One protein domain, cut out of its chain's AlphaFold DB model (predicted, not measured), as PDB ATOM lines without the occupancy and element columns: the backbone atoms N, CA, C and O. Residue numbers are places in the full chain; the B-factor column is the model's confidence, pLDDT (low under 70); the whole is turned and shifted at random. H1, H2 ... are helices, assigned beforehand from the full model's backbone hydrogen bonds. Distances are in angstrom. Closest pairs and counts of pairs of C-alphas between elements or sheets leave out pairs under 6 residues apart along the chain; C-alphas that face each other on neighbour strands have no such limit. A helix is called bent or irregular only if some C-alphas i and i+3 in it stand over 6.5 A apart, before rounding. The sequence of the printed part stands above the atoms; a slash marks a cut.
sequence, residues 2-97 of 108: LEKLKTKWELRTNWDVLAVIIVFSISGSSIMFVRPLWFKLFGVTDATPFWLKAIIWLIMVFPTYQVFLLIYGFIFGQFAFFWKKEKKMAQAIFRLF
ATOM      1  N   LEU A   2     -34.219 -21.610  15.408       64.56
ATOM      2  CA  LEU A   2     -34.984 -21.869  14.175       64.56
ATOM      3  C   LEU A   2     -35.999 -20.766  13.827       64.56
ATOM      4  O   LEU A   2     -36.148 -20.417  12.662       64.56
ATOM      5  N   GLU A   3     -36.641 -20.153  14.822       70.31
ATOM      6  CA  GLU A   3     -37.605 -19.067  14.587       70.31
ATOM      7  C   GLU A   3     -36.970 -17.812  13.974       70.31
ATOM      8  O   GLU A   3     -37.528 -17.229  13.052       70.31
ATOM      9  N   LYS A   4     -35.746 -17.449  14.387       72.19
ATOM     10  CA  LYS A   4     -35.007 -16.320  13.791       72.19
ATOM     11  C   LYS A   4     -34.703 -16.558  12.308       72.19
ATOM     12  O   LYS A   4     -34.719 -15.619  11.515       72.19
ATOM     13  N   LEU A   5     -34.420 -17.808  11.936       65.31
ATOM     14  CA  LEU A   5     -34.154 -18.200  10.550       65.31
ATOM     15  C   LEU A   5     -35.430 -18.153   9.708       65.31
ATOM     16  O   LEU A   5     -35.394 -17.596   8.613       65.31
ATOM     17  N   LYS A   6     -36.558 -18.637  10.244       66.50
ATOM     18  CA  LYS A   6     -37.869 -18.537   9.585       66.50
ATOM     19  C   LYS A   6     -38.256 -17.099   9.287       66.50
ATOM     20  O   LYS A   6     -38.560 -16.795   8.141       66.50
ATOM     21  N   THR A   7     -38.174 -16.205  10.274       71.44
ATOM     22  CA  THR A   7     -38.544 -14.794  10.090       71.44
ATOM     23  C   THR A   7     -37.623 -14.097   9.090       71.44
ATOM     24  O   THR A   7     -38.087 -13.362   8.226       71.44
ATOM     25  N   LYS A   8     -36.311 -14.362   9.142       72.88
ATOM     26  CA  LYS A   8     -35.337 -13.744   8.226       72.88
ATOM     27  C   LYS A   8     -35.467 -14.246   6.783       72.88
ATOM     28  O   LYS A   8     -35.067 -13.549   5.850       72.88
ATOM     29  N   TRP A   9     -35.922 -15.481   6.601       70.12
ATOM     30  CA  TRP A   9     -36.060 -16.116   5.290       70.12
ATOM     31  C   TRP A   9     -37.523 -16.151   4.823       70.12
ATOM     32  O   TRP A   9     -37.779 -16.648   3.736       70.12
ATOM     33  N   GLU A  10     -38.456 -15.579   5.592       69.56
ATOM     34  CA  GLU A  10     -39.904 -15.597   5.324       69.56
ATOM     35  C   GLU A  10     -40.452 -17.013   5.052       69.56
ATOM     36  O   GLU A  10     -41.365 -17.208   4.251       69.56
ATOM     37  N   LEU A  11     -39.872 -18.024   5.705       74.88
ATOM     38  CA  LEU A  11     -40.256 -19.422   5.518       74.88
ATOM     39  C   LEU A  11     -41.446 -19.761   6.420       74.88
ATOM     40  O   LEU A  11     -41.437 -19.455   7.616       74.88
ATOM     41  N   ARG A  12     -42.470 -20.402   5.849       70.19
ATOM     42  CA  ARG A  12     -43.765 -20.642   6.502       70.19
ATOM     43  C   ARG A  12     -43.691 -21.798   7.492       70.19
ATOM     44  O   ARG A  12     -44.436 -21.820   8.470       70.19
ATOM     45  N   THR A  13     -42.831 -22.789   7.257       78.62
ATOM     46  CA  THR A  13     -42.805 -24.036   8.042       78.62
ATOM     47  C   THR A  13     -41.380 -24.568   8.254       78.62
ATOM     48  O   THR A  13     -40.455 -24.241   7.517       78.62
ATOM     49  N   ASN A  14     -41.175 -25.397   9.290       79.88
ATOM     50  CA  ASN A  14     -39.898 -26.103   9.523       79.88
ATOM     51  C   ASN A  14     -39.477 -26.951   8.308       79.88
ATOM     52  O   ASN A  14     -38.290 -27.055   8.012       79.88
ATOM     53  N   TRP A  15     -40.459 -27.513   7.599       81.75
ATOM     54  CA  TRP A  15     -40.270 -28.265   6.362       81.75
ATOM     55  C   TRP A  15     -39.613 -27.443   5.256       81.75
ATOM     56  O   TRP A  15     -38.743 -27.964   4.570       81.75
ATOM     57  N   ASP A  16     -39.944 -26.156   5.133       83.19
ATOM     58  CA  ASP A  16     -39.344 -25.291   4.114       83.19
ATOM     59  C   ASP A  16     -37.847 -25.088   4.375       83.19
ATOM     60  O   ASP A  16     -37.032 -25.133   3.458       83.19
ATOM     61  N   VAL A  17     -37.464 -24.916   5.647       84.75
ATOM     62  CA  VAL A  17     -36.055 -24.785   6.051       84.75
ATOM     63  C   VAL A  17     -35.290 -26.062   5.712       84.75
ATOM     64  O   VAL A  17     -34.206 -25.993   5.136       84.75
ATOM     65  N   LEU A  18     -35.861 -27.225   6.037       88.50
ATOM     66  CA  LEU A  18     -35.249 -28.516   5.736       88.50
ATOM     67  C   LEU A  18     -35.118 -28.735   4.223       88.50
ATOM     68  O   LEU A  18     -34.041 -29.097   3.758       88.50
ATOM     69  N   ALA A  19     -36.170 -28.445   3.455       88.25
ATOM     70  CA  ALA A  19     -36.153 -28.523   1.998       88.25
ATOM     71  C   ALA A  19     -35.049 -27.640   1.407       88.25
ATOM     72  O   ALA A  19     -34.285 -28.093   0.559       88.25
ATOM     73  N   VAL A  20     -34.895 -26.409   1.897       87.31
ATOM     74  CA  VAL A  20     -33.838 -25.505   1.432       87.31
ATOM     75  C   VAL A  20     -32.441 -26.035   1.776       87.31
ATOM     76  O   VAL A  20     -31.557 -25.986   0.925       87.31
ATOM     77  N   ILE A  21     -32.227 -26.589   2.973       88.88
ATOM     78  CA  ILE A  21     -30.938 -27.196   3.355       88.88
ATOM     79  C   ILE A  21     -30.610 -28.412   2.476       88.88
ATOM     80  O   ILE A  21     -29.462 -28.578   2.053       88.88
ATOM     81  N   ILE A  22     -31.611 -29.236   2.154       91.31
ATOM     82  CA  ILE A  22     -31.465 -30.380   1.245       91.31
ATOM     83  C   ILE A  22     -31.099 -29.888  -0.159       91.31
ATOM     84  O   ILE A  22     -30.115 -30.352  -0.733       91.31
ATOM     85  N   VAL A  23     -31.829 -28.897  -0.679       90.81
ATOM     86  CA  VAL A  23     -31.549 -28.265  -1.976       90.81
ATOM     87  C   VAL A  23     -30.116 -27.733  -2.026       90.81
ATOM     88  O   VAL A  23     -29.413 -28.006  -2.994       90.81
ATOM     89  N   PHE A  24     -29.659 -27.038  -0.982       90.56
ATOM     90  CA  PHE A  24     -28.288 -26.524  -0.884       90.56
ATOM     91  C   PHE A  24     -27.233 -27.637  -0.873       90.56
ATOM     92  O   PHE A  24     -26.188 -27.508  -1.512       90.56
ATOM     93  N   SER A  25     -27.505 -28.734  -0.167       92.50
ATOM     94  CA  SER A  25     -26.600 -29.885  -0.090       92.50
ATOM     95  C   SER A  25     -26.463 -30.586  -1.447       92.50
ATOM     96  O   SER A  25     -25.352 -30.889  -1.896       92.50
ATOM     97  N   ILE A  26     -27.588 -30.802  -2.138       91.56
ATOM     98  CA  ILE A  26     -27.620 -31.464  -3.447       91.56
ATOM     99  C   ILE A  26     -27.027 -30.553  -4.528       91.56
ATOM    100  O   ILE A  26     -26.209 -31.013  -5.327       91.56
ATOM    101  N   SER A  27     -27.375 -29.263  -4.546       90.12
ATOM    102  CA  SER A  27     -26.823 -28.306  -5.515       90.12
ATOM    103  C   SER A  27     -25.313 -28.128  -5.338       90.12
ATOM    104  O   SER A  27     -24.575 -28.132  -6.326       90.12
ATOM    105  N   GLY A  28     -24.835 -28.059  -4.089       86.38
ATOM    106  CA  GLY A  28     -23.411 -28.012  -3.757       86.38
ATOM    107  C   GLY A  28     -22.660 -29.248  -4.243       86.38
ATOM    108  O   GLY A  28     -21.595 -29.126  -4.837       86.38
ATOM    109  N   SER A  29     -23.240 -30.435  -4.074       89.56
ATOM    110  CA  SER A  29     -22.636 -31.681  -4.562       89.56
ATOM    111  C   SER A  29     -22.626 -31.747  -6.094       89.56
ATOM    112  O   SER A  29     -21.630 -32.137  -6.704       89.56
ATOM    113  N   SER A  30     -23.706 -31.293  -6.735       88.88
ATOM    114  CA  SER A  30     -23.885 -31.321  -8.194       88.88
ATOM    115  C   SER A  30     -22.867 -30.459  -8.938       88.88
ATOM    116  O   SER A  30     -22.433 -30.811 -10.036       88.88
ATOM    117  N   ILE A  31     -22.411 -29.362  -8.327       85.44
ATOM    118  CA  ILE A  31     -21.440 -28.454  -8.947       85.44
ATOM    119  C   ILE A  31     -20.102 -29.139  -9.260       85.44
ATOM    120  O   ILE A  31     -19.457 -28.823 -10.264       85.44
ATOM    121  N   MET A  32     -19.707 -30.115  -8.434       84.56
ATOM    122  CA  MET A  32     -18.467 -30.869  -8.608       84.56
ATOM    123  C   MET A  32     -18.519 -31.723  -9.879       84.56
ATOM    124  O   MET A  32     -17.528 -31.818 -10.601       84.56
ATOM    125  N   PHE A  33     -19.693 -32.279 -10.192       85.25
ATOM    126  CA  PHE A  33     -19.932 -33.065 -11.405       85.25
ATOM    127  C   PHE A  33     -20.026 -32.195 -12.660       85.25
ATOM    128  O   PHE A  33     -19.661 -32.627 -13.751       85.25
ATOM    129  N   VAL A  34     -20.465 -30.946 -12.513       83.88
ATOM    130  CA  VAL A  34     -20.600 -30.011 -13.636       83.88
ATOM    131  C   VAL A  34     -19.269 -29.380 -14.041       83.88
ATOM    132  O   VAL A  34     -19.088 -29.030 -15.208       83.88
ATOM    133  N   ARG A  35     -18.288 -29.305 -13.133       79.25
ATOM    134  CA  ARG A  35     -16.930 -28.835 -13.449       79.25
ATOM    135  C   ARG A  35     -16.316 -29.550 -14.667       79.25
ATOM    136  O   ARG A  35     -16.019 -28.859 -15.637       79.25
ATOM    137  N   PRO A  36     -16.131 -30.882 -14.694       79.69
ATOM    138  CA  PRO A  36     -15.551 -31.548 -15.863       79.69
ATOM    139  C   PRO A  36     -16.412 -31.384 -17.125       79.69
ATOM    140  O   PRO A  36     -15.867 -31.306 -18.225       79.69
ATOM    141  N   LEU A  37     -17.736 -31.268 -16.973       81.56
ATOM    142  CA  LEU A  37     -18.665 -31.051 -18.083       81.56
ATOM    143  C   LEU A  37     -18.405 -29.704 -18.777       81.56
ATOM    144  O   LEU A  37     -18.221 -29.664 -19.991       81.56
ATOM    145  N   TRP A  38     -18.296 -28.618 -18.007       79.00
ATOM    146  CA  TRP A  38     -17.967 -27.290 -18.534       79.00
ATOM    147  C   TRP A  38     -16.578 -27.234 -19.164       79.00
ATOM    148  O   TRP A  38     -16.424 -26.662 -20.239       79.00
ATOM    149  N   PHE A  39     -15.571 -27.843 -18.532       75.56
ATOM    150  CA  PHE A  39     -14.205 -27.859 -19.070       75.56
ATOM    151  C   PHE A  39     -14.138 -28.588 -20.418       75.56
ATOM    152  O   PHE A  39     -13.426 -28.144 -21.319       75.56
ATOM    153  N   LYS A  40     -14.920 -29.664 -20.578       78.25
ATOM    154  CA  LYS A  40     -15.048 -30.387 -21.846       78.25
ATOM    155  C   LYS A  40     -15.810 -29.576 -22.900       78.25
ATOM    156  O   LYS A  40     -15.372 -29.538 -24.044       78.25
ATOM    157  N   LEU A  41     -16.909 -28.912 -22.525       72.94
ATOM    158  CA  LEU A  41     -17.708 -28.077 -23.437       72.94
ATOM    159  C   LEU A  41     -16.939 -26.859 -23.960       72.94
ATOM    160  O   LEU A  41     -17.043 -26.530 -25.135       72.94
ATOM    161  N   PHE A  42     -16.141 -26.214 -23.109       71.25
ATOM    162  CA  PHE A  42     -15.330 -25.054 -23.487       71.25
ATOM    163  C   PHE A  42     -14.008 -25.414 -24.180       71.25
ATOM    164  O   PHE A  42     -13.226 -24.516 -24.485       71.25
ATOM    165  N   GLY A  43     -13.735 -26.702 -24.428       66.56
ATOM    166  CA  GLY A  43     -12.519 -27.130 -25.126       66.56
ATOM    167  C   GLY A  43     -11.237 -26.709 -24.404       66.56
ATOM    168  O   GLY A  43     -10.231 -26.407 -25.044       66.56
ATOM    169  N   VAL A  44     -11.283 -26.644 -23.070       63.16
ATOM    170  CA  VAL A  44     -10.194 -26.133 -22.238       63.16
ATOM    171  C   VAL A  44      -9.021 -27.119 -22.266       63.16
ATOM    172  O   VAL A  44      -8.950 -28.054 -21.471       63.16
ATOM    173  N   THR A  45      -8.088 -26.905 -23.188       63.53
ATOM    174  CA  THR A  45      -6.853 -27.686 -23.346       63.53
ATOM    175  C   THR A  45      -5.779 -27.258 -22.345       63.53
ATOM    176  O   THR A  45      -5.853 -26.185 -21.733       63.53
ATOM    177  N   ASP A  46      -4.753 -28.089 -22.146       63.34
ATOM    178  CA  ASP A  46      -3.618 -27.807 -21.248       63.34
ATOM    179  C   ASP A  46      -2.832 -26.540 -21.613       63.34
ATOM    180  O   ASP A  46      -2.177 -25.961 -20.756       63.34
ATOM    181  N   ALA A  47      -2.992 -26.042 -22.842       69.00
ATOM    182  CA  ALA A  47      -2.407 -24.787 -23.307       69.00
ATOM    183  C   ALA A  47      -3.034 -23.525 -22.679       69.00
ATOM    184  O   ALA A  47      -2.446 -22.447 -22.745       69.00
ATOM    185  N   THR A  48      -4.225 -23.622 -22.073       70.94
ATOM    186  CA  THR A  48      -4.866 -22.448 -21.458       70.94
ATOM    187  C   THR A  48      -4.240 -22.171 -20.085       70.94
ATOM    188  O   THR A  48      -4.157 -23.097 -19.271       70.94
ATOM    189  N   PRO A  49      -3.867 -20.922 -19.755       80.25
ATOM    190  CA  PRO A  49      -3.325 -20.594 -18.441       80.25
ATOM    191  C   PRO A  49      -4.272 -21.021 -17.314       80.25
ATOM    192  O   PRO A  49      -5.467 -20.717 -17.352       80.25
ATOM    193  N   PHE A  50      -3.742 -21.688 -16.283       79.81
ATOM    194  CA  PHE A  50      -4.528 -22.167 -15.134       79.81
ATOM    195  C   PHE A  50      -5.376 -21.056 -14.495       79.81
ATOM    196  O   PHE A  50      -6.541 -21.272 -14.166       79.81
ATOM    197  N   TRP A  51      -4.820 -19.846 -14.397       82.00
ATOM    198  CA  TRP A  51      -5.517 -18.666 -13.885       82.00
ATOM    199  C   TRP A  51      -6.754 -18.291 -14.709       82.00
ATOM    200  O   TRP A  51      -7.808 -18.008 -14.144       82.00
ATOM    201  N   LEU A  52      -6.665 -18.359 -16.041       83.12
ATOM    202  CA  LEU A  52      -7.798 -18.065 -16.917       83.12
ATOM    203  C   LEU A  52      -8.882 -19.145 -16.793       83.12
ATOM    204  O   LEU A  52     -10.063 -18.814 -16.685       83.12
ATOM    205  N   LYS A  53      -8.487 -20.426 -16.706       81.50
ATOM    206  CA  LYS A  53      -9.414 -21.542 -16.432       81.50
ATOM    207  C   LYS A  53     -10.162 -21.334 -15.112       81.50
ATOM    208  O   LYS A  53     -11.369 -21.553 -15.050       81.50
ATOM    209  N   ALA A  54      -9.455 -20.905 -14.064       83.81
ATOM    210  CA  ALA A  54     -10.035 -20.663 -12.747       83.81
ATOM    211  C   ALA A  54     -11.023 -19.486 -12.751       83.81
ATOM    212  O   ALA A  54     -12.111 -19.620 -12.192       83.81
ATOM    213  N   ILE A  55     -10.690 -18.375 -13.418       86.62
ATOM    214  CA  ILE A  55     -11.584 -17.211 -13.551       86.62
ATOM    215  C   ILE A  55     -12.852 -17.584 -14.324       86.62
ATOM    216  O   ILE A  55     -13.955 -17.317 -13.850       86.62
ATOM    217  N   ILE A  56     -12.709 -18.234 -15.485       84.19
ATOM    218  CA  ILE A  56     -13.854 -18.670 -16.296       84.19
ATOM    219  C   ILE A  56     -14.734 -19.619 -15.484       84.19
ATOM    220  O   ILE A  56     -15.952 -19.452 -15.453       84.19
ATOM    221  N   TRP A  57     -14.127 -20.581 -14.783       83.50
ATOM    222  CA  TRP A  57     -14.864 -21.502 -13.929       83.50
ATOM    223  C   TRP A  57     -15.598 -20.776 -12.800       83.50
ATOM    224  O   TRP A  57     -16.775 -21.042 -12.604       83.50
ATOM    225  N   LEU A  58     -14.963 -19.830 -12.103       86.56
ATOM    226  CA  LEU A  58     -15.595 -19.067 -11.025       86.56
ATOM    227  C   LEU A  58     -16.781 -18.229 -11.529       86.56
ATOM    228  O   LEU A  58     -17.827 -18.180 -10.882       86.56
ATOM    229  N   ILE A  59     -16.649 -17.609 -12.703       86.75
ATOM    230  CA  ILE A  59     -17.733 -16.832 -13.315       86.75
ATOM    231  C   ILE A  59     -18.865 -17.748 -13.785       86.75
ATOM    232  O   ILE A  59     -20.020 -17.367 -13.654       86.75
ATOM    233  N   MET A  60     -18.566 -18.951 -14.288       85.69
ATOM    234  CA  MET A  60     -19.557 -19.939 -14.746       85.69
ATOM    235  C   MET A  60     -20.249 -20.689 -13.608       85.69
ATOM    236  O   MET A  60     -21.433 -21.027 -13.709       85.69
ATOM    237  N   VAL A  61     -19.536 -20.959 -12.514       87.31
ATOM    238  CA  VAL A  61     -20.071 -21.707 -11.372       87.31
ATOM    239  C   VAL A  61     -21.210 -20.937 -10.718       87.31
ATOM    240  O   VAL A  61     -22.199 -21.530 -10.303       87.31
ATOM    241  N   PHE A  62     -21.099 -19.609 -10.696       88.25
ATOM    242  CA  PHE A  62     -22.084 -18.721 -10.105       88.25
ATOM    243  C   PHE A  62     -23.480 -18.823 -10.760       88.25
ATOM    244  O   PHE A  62     -24.414 -19.204 -10.055       88.25
ATOM    245  N   PRO A  63     -23.671 -18.564 -12.072       88.31
ATOM    246  CA  PRO A  63     -24.965 -18.714 -12.732       88.31
ATOM    247  C   PRO A  63     -25.427 -20.173 -12.759       88.31
ATOM    248  O   PRO A  63     -26.609 -20.434 -12.559       88.31
ATOM    249  N   THR A  64     -24.507 -21.133 -12.915       89.12
ATOM    250  CA  THR A  64     -24.842 -22.566 -12.841       89.12
ATOM    251  C   THR A  64     -25.484 -22.914 -11.495       89.12
ATOM    252  O   THR A  64     -26.486 -23.626 -11.442       89.12
ATOM    253  N   TYR A  65     -24.939 -22.383 -10.397       88.88
ATOM    254  CA  TYR A  65     -25.479 -22.605  -9.061       88.88
ATOM    255  C   TYR A  65     -26.886 -22.018  -8.905       88.88
ATOM    256  O   TYR A  65     -27.756 -22.686  -8.349       88.88
ATOM    257  N   GLN A  66     -27.139 -20.818  -9.444       90.00
ATOM    258  CA  GLN A  66     -28.482 -20.220  -9.418       90.00
ATOM    259  C   GLN A  66     -29.503 -21.092 -10.156       90.00
ATOM    260  O   GLN A  66     -30.565 -21.392  -9.609       90.00
ATOM    261  N   VAL A  67     -29.145 -21.596 -11.341       90.81
ATOM    262  CA  VAL A  67     -30.004 -22.507 -12.111       90.81
ATOM    263  C   VAL A  67     -30.301 -23.783 -11.321       90.81
ATOM    264  O   VAL A  67     -31.457 -24.196 -11.238       90.81
ATOM    265  N   PHE A  68     -29.301 -24.387 -10.673       91.38
ATOM    266  CA  PHE A  68     -29.537 -25.562  -9.833       91.38
ATOM    267  C   PHE A  68     -30.452 -25.273  -8.648       91.38
ATOM    268  O   PHE A  68     -31.361 -26.059  -8.385       91.38
ATOM    269  N   LEU A  69     -30.255 -24.155  -7.947       91.25
ATOM    270  CA  LEU A  69     -31.136 -23.765  -6.847       91.25
ATOM    271  C   LEU A  69     -32.587 -23.602  -7.311       91.25
ATOM    272  O   LEU A  69     -33.490 -24.019  -6.589       91.25
ATOM    273  N   LEU A  70     -32.824 -23.064  -8.511       91.81
ATOM    274  CA  LEU A  70     -34.168 -22.983  -9.085       91.81
ATOM    275  C   LEU A  70     -34.741 -24.354  -9.447       91.81
ATOM    276  O   LEU A  70     -35.895 -24.616  -9.119       91.81
ATOM    277  N   ILE A  71     -33.960 -25.224 -10.092       92.25
ATOM    278  CA  ILE A  71     -34.410 -26.566 -10.499       92.25
ATOM    279  C   ILE A  71     -34.768 -27.397  -9.268       92.25
ATOM    280  O   ILE A  71     -35.878 -27.915  -9.162       92.25
ATOM    281  N   TYR A  72     -33.858 -27.495  -8.300       91.00
ATOM    282  CA  TYR A  72     -34.124 -28.231  -7.068       91.00
ATOM    283  C   TYR A  72     -35.208 -27.534  -6.242       91.00
ATOM    284  O   TYR A  72     -36.113 -28.191  -5.737       91.00
ATOM    285  N   GLY A  73     -35.201 -26.203  -6.168       90.56
ATOM    286  CA  GLY A  73     -36.276 -25.431  -5.551       90.56
ATOM    287  C   GLY A  73     -37.644 -25.740  -6.157       90.56
ATOM    288  O   GLY A  73     -38.617 -25.862  -5.420       90.56
ATOM    289  N   PHE A  74     -37.731 -25.931  -7.471       91.00
ATOM    290  CA  PHE A  74     -38.952 -26.350  -8.155       91.00
ATOM    291  C   PHE A  74     -39.381 -27.765  -7.758       91.00
ATOM    292  O   PHE A  74     -40.538 -27.956  -7.393       91.00
ATOM    293  N   ILE A  75     -38.446 -28.719  -7.720       90.00
ATOM    294  CA  ILE A  75     -38.711 -30.109  -7.306       90.00
ATOM    295  C   ILE A  75     -39.267 -30.178  -5.874       90.00
ATOM    296  O   ILE A  75     -40.196 -30.934  -5.606       90.00
ATOM    297  N   PHE A  76     -38.735 -29.366  -4.959       87.19
ATOM    298  CA  PHE A  76     -39.156 -29.336  -3.552       87.19
ATOM    299  C   PHE A  76     -40.285 -28.325  -3.253       87.19
ATOM    300  O   PHE A  76     -40.616 -28.108  -2.087       87.19
ATOM    301  N   GLY A  77     -40.868 -27.675  -4.270       85.56
ATOM    302  CA  GLY A  77     -41.966 -26.708  -4.101       85.56
ATOM    303  C   GLY A  77     -41.567 -25.344  -3.511       85.56
ATOM    304  O   GLY A  77     -42.430 -24.542  -3.165       85.56
ATOM    305  N   GLN A  78     -40.269 -25.048  -3.423       87.50
ATOM    306  CA  GLN A  78     -39.686 -23.801  -2.907       87.50
ATOM    307  C   GLN A  78     -39.223 -22.831  -4.013       87.50
ATOM    308  O   GLN A  78     -38.476 -21.889  -3.745       87.50
ATOM    309  N   PHE A  79     -39.651 -23.022  -5.266       88.94
ATOM    310  CA  PHE A  79     -39.229 -22.190  -6.405       88.94
ATOM    311  C   PHE A  79     -39.413 -20.688  -6.150       88.94
ATOM    312  O   PHE A  79     -38.489 -19.908  -6.363       88.94
ATOM    313  N   ALA A  80     -40.576 -20.273  -5.635       85.88
ATOM    314  CA  ALA A  80     -40.870 -18.862  -5.376       85.88
ATOM    315  C   ALA A  80     -39.896 -18.226  -4.366       85.88
ATOM    316  O   ALA A  80     -39.515 -17.062  -4.520       85.88
ATOM    317  N   PHE A  81     -39.458 -18.996  -3.365       87.25
ATOM    318  CA  PHE A  81     -38.474 -18.554  -2.382       87.25
ATOM    319  C   PHE A  81     -37.110 -18.298  -3.041       87.25
ATOM    320  O   PHE A  81     -36.544 -17.210  -2.887       87.25
ATOM    321  N   PHE A  82     -36.610 -19.257  -3.826       89.75
ATOM    322  CA  PHE A  82     -35.332 -19.117  -4.530       89.75
ATOM    323  C   PHE A  82     -35.379 -18.030  -5.603       89.75
ATOM    324  O   PHE A  82     -34.483 -17.191  -5.660       89.75
ATOM    325  N   TRP A  83     -36.466 -17.943  -6.365       89.56
ATOM    326  CA  TRP A  83     -36.667 -16.908  -7.378       89.56
ATOM    327  C   TRP A  83     -36.674 -15.493  -6.786       89.56
ATOM    328  O   TRP A  83     -36.074 -14.572  -7.345       89.56
ATOM    329  N   LYS A  84     -37.297 -15.299  -5.613       90.12
ATOM    330  CA  LYS A  84     -37.252 -14.017  -4.888       90.12
ATOM    331  C   LYS A  84     -35.823 -13.670  -4.453       90.12
ATOM    332  O   LYS A  84     -35.420 -12.508  -4.550       90.12
ATOM    333  N   LYS A  85     -35.050 -14.656  -3.985       87.56
ATOM    334  CA  LYS A  85     -33.640 -14.477  -3.594       87.56
ATOM    335  C   LYS A  85     -32.762 -14.124  -4.792       87.56
ATOM    336  O   LYS A  85     -32.008 -13.155  -4.708       87.56
ATOM    337  N   GLU A  86     -32.901 -14.853  -5.893       90.50
ATOM    338  CA  GLU A  86     -32.137 -14.632  -7.119       90.50
ATOM    339  C   GLU A  86     -32.432 -13.257  -7.715       90.50
ATOM    340  O   GLU A  86     -31.500 -12.496  -7.964       90.50
ATOM    341  N   LYS A  87     -33.708 -12.863  -7.822       88.75
ATOM    342  CA  LYS A  87     -34.082 -11.508  -8.260       88.75
ATOM    343  C   LYS A  87     -33.472 -10.422  -7.384       88.75
ATOM    344  O   LYS A  87     -32.961  -9.438  -7.910       88.75
ATOM    345  N   LYS A  88     -33.499 -10.587  -6.059       88.94
ATOM    346  CA  LYS A  88     -32.906  -9.613  -5.130       88.94
ATOM    347  C   LYS A  88     -31.394  -9.494  -5.332       88.94
ATOM    348  O   LYS A  88     -30.858  -8.389  -5.300       88.94
ATOM    349  N   MET A  89     -30.715 -10.618  -5.551       88.31
ATOM    350  CA  MET A  89     -29.280 -10.649  -5.822       88.31
ATOM    351  C   MET A  89     -28.953 -10.032  -7.189       88.31
ATOM    352  O   MET A  89     -28.076  -9.177  -7.269       88.31
ATOM    353  N   ALA A  90     -29.699 -10.381  -8.238       88.06
ATOM    354  CA  ALA A  90     -29.551  -9.812  -9.574       88.06
ATOM    355  C   ALA A  90     -29.803  -8.298  -9.581       88.06
ATOM    356  O   ALA A  90     -29.038  -7.556 -10.185       88.06
ATOM    357  N   GLN A  91     -30.813  -7.815  -8.850       89.06
ATOM    358  CA  GLN A  91     -31.061  -6.383  -8.670       89.06
ATOM    359  C   GLN A  91     -29.930  -5.685  -7.909       89.06
ATOM    360  O   GLN A  91     -29.587  -4.558  -8.248       89.06
ATOM    361  N   ALA A  92     -29.350  -6.324  -6.889       87.31
ATOM    362  CA  ALA A  92     -28.210  -5.767  -6.165       87.31
ATOM    363  C   ALA A  92     -26.973  -5.659  -7.068       87.31
ATOM    364  O   ALA A  92     -26.350  -4.603  -7.121       87.31
ATOM    365  N   ILE A  93     -26.674  -6.711  -7.836       86.19
ATOM    366  CA  ILE A  93     -25.592  -6.712  -8.826       86.19
ATOM    367  C   ILE A  93     -25.860  -5.642  -9.888       86.19
ATOM    368  O   ILE A  93     -25.015  -4.786 -10.124       86.19
ATOM    369  N   PHE A  94     -27.060  -5.617 -10.469       87.75
ATOM    370  CA  PHE A  94     -27.443  -4.617 -11.460       87.75
ATOM    371  C   PHE A  94     -27.323  -3.197 -10.912       87.75
ATOM    372  O   PHE A  94     -26.833  -2.335 -11.618       87.75
ATOM    373  N   ARG A  95     -27.693  -2.939  -9.652       86.44
ATOM    374  CA  ARG A  95     -27.498  -1.632  -9.006       86.44
ATOM    375  C   ARG A  95     -26.030  -1.249  -8.860       86.44
ATOM    376  O   ARG A  95     -25.717  -0.080  -9.029       86.44
ATOM    377  N   LEU A  96     -25.142  -2.201  -8.578       82.69
ATOM    378  CA  LEU A  96     -23.699  -1.943  -8.534       82.69
ATOM    379  C   LEU A  96     -23.150  -1.587  -9.924       82.69
ATOM    380  O   LEU A  96     -22.315  -0.699 -10.036       82.69
ATOM    381  N   PHE A  97     -23.667  -2.215 -10.982       80.25
ATOM    382  CA  PHE A  97     -23.293  -1.893 -12.365       80.25
ATOM    383  C   PHE A  97     -24.001  -0.638 -12.923       80.25
ATOM    384  O   PHE A  97     -23.425   0.086 -13.729       80.25
TER     385      PHE A  97
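What this domain is: This is residues 2 to 97 of the 108 residues of the protein "Prolipoprotein diacylglyceryl transferase" of Flammeovirgaceae bacterium (UniProt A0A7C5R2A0). Two long helices, H2 and H3, make a loose helical hairpin, and the last helix, H4, folds back from the end of H3 as the other limb of a V, its residues 87 to 97 sticking out as a free arm. The short helix H1 makes a corner with the beginning of H2, at residues 14 to 17. The 96 printed residues include four named helices, in the order H1, H2, H3, H4, and no named strand; the class is all helix. The whole is loose, with a radius of gyration of the C-alphas of 16.3 A, and elongated, spanning 52 by 31 by 20 A.

How they stand to each other: H1, residues 2 to 9, and H2, residues 14 to 41, only just touch, with 3 pairs of C-alphas within 8 A. H2 touches H1 with residues 14 to 17 alone, and the closest C-alphas of the two are those of Lys 6 and Val 17, 7.4 A apart. H1 and H2 run the same way at a steep tilt of 58 degrees. H2 has a kink of 40 degrees near residue 33; it is neither bent nor irregular, but only just: C-alphas 33 and 36 are 6.4 A apart. H3, residues 50 to 75, has a kink of 29 degrees near residue 62. H2 and H3 touch as a hairpin, opposite ways at a steep tilt of 39 degrees, and their closest C-alphas, those of Val 23 and Tyr 72, are 5.7 A apart. H4, residues 79 to 97, touches H3 with residues 79 to 86 alone, and H3 touches H4 with residues 66 to 73 alone. Their closest C-alphas, those of Gly 73 and Phe 79, are 4.5 A apart. H3 and H4 also form a hairpin, opposite ways at a tilt of 36 degrees, only just steep. The helix packing is mostly crossed, with 0 of these 3 touching pairs at a shallow tilt. H1 and H3 are apart, as are H2 and H4; H1 and H4 are only just apart, at 8.4 A. Every O i to N i+4 pair is within hydrogen-bond range in H1 and H4, against 20 of 24 in H2 and 20 of 22 in H3.

Where its parts are: H1 begins at C-alpha 2, at (-34.984, -21.869, 14.175), and is 10.6 A long from first to last C-alpha. H2 measures 39.8 A from C-alpha 14 to C-alpha 41, at (-17.708, -28.077, -23.437). H3 measures 36.0 A from C-alpha 50 to C-alpha 75. H4 measures 26.5 A and ends at C-alpha 97, at (-23.293, -1.893, -12.365).

The domain as a whole: The C-alphas of Glu 3 and Ala 47 are the two farthest apart, at 52.0 A. The printed part has no cut. The links H1 to H2 and H3 to H4 are tight, and H2 to H3 is short; no link is long. Residues 46 to 51, of which 50 and 51 belong to H3, stand free. The mean pLDDT of the printed part of this model is 83.1, and residue 2, residues 5 to 6, residue 10 and residues 43 to 47 are under 70.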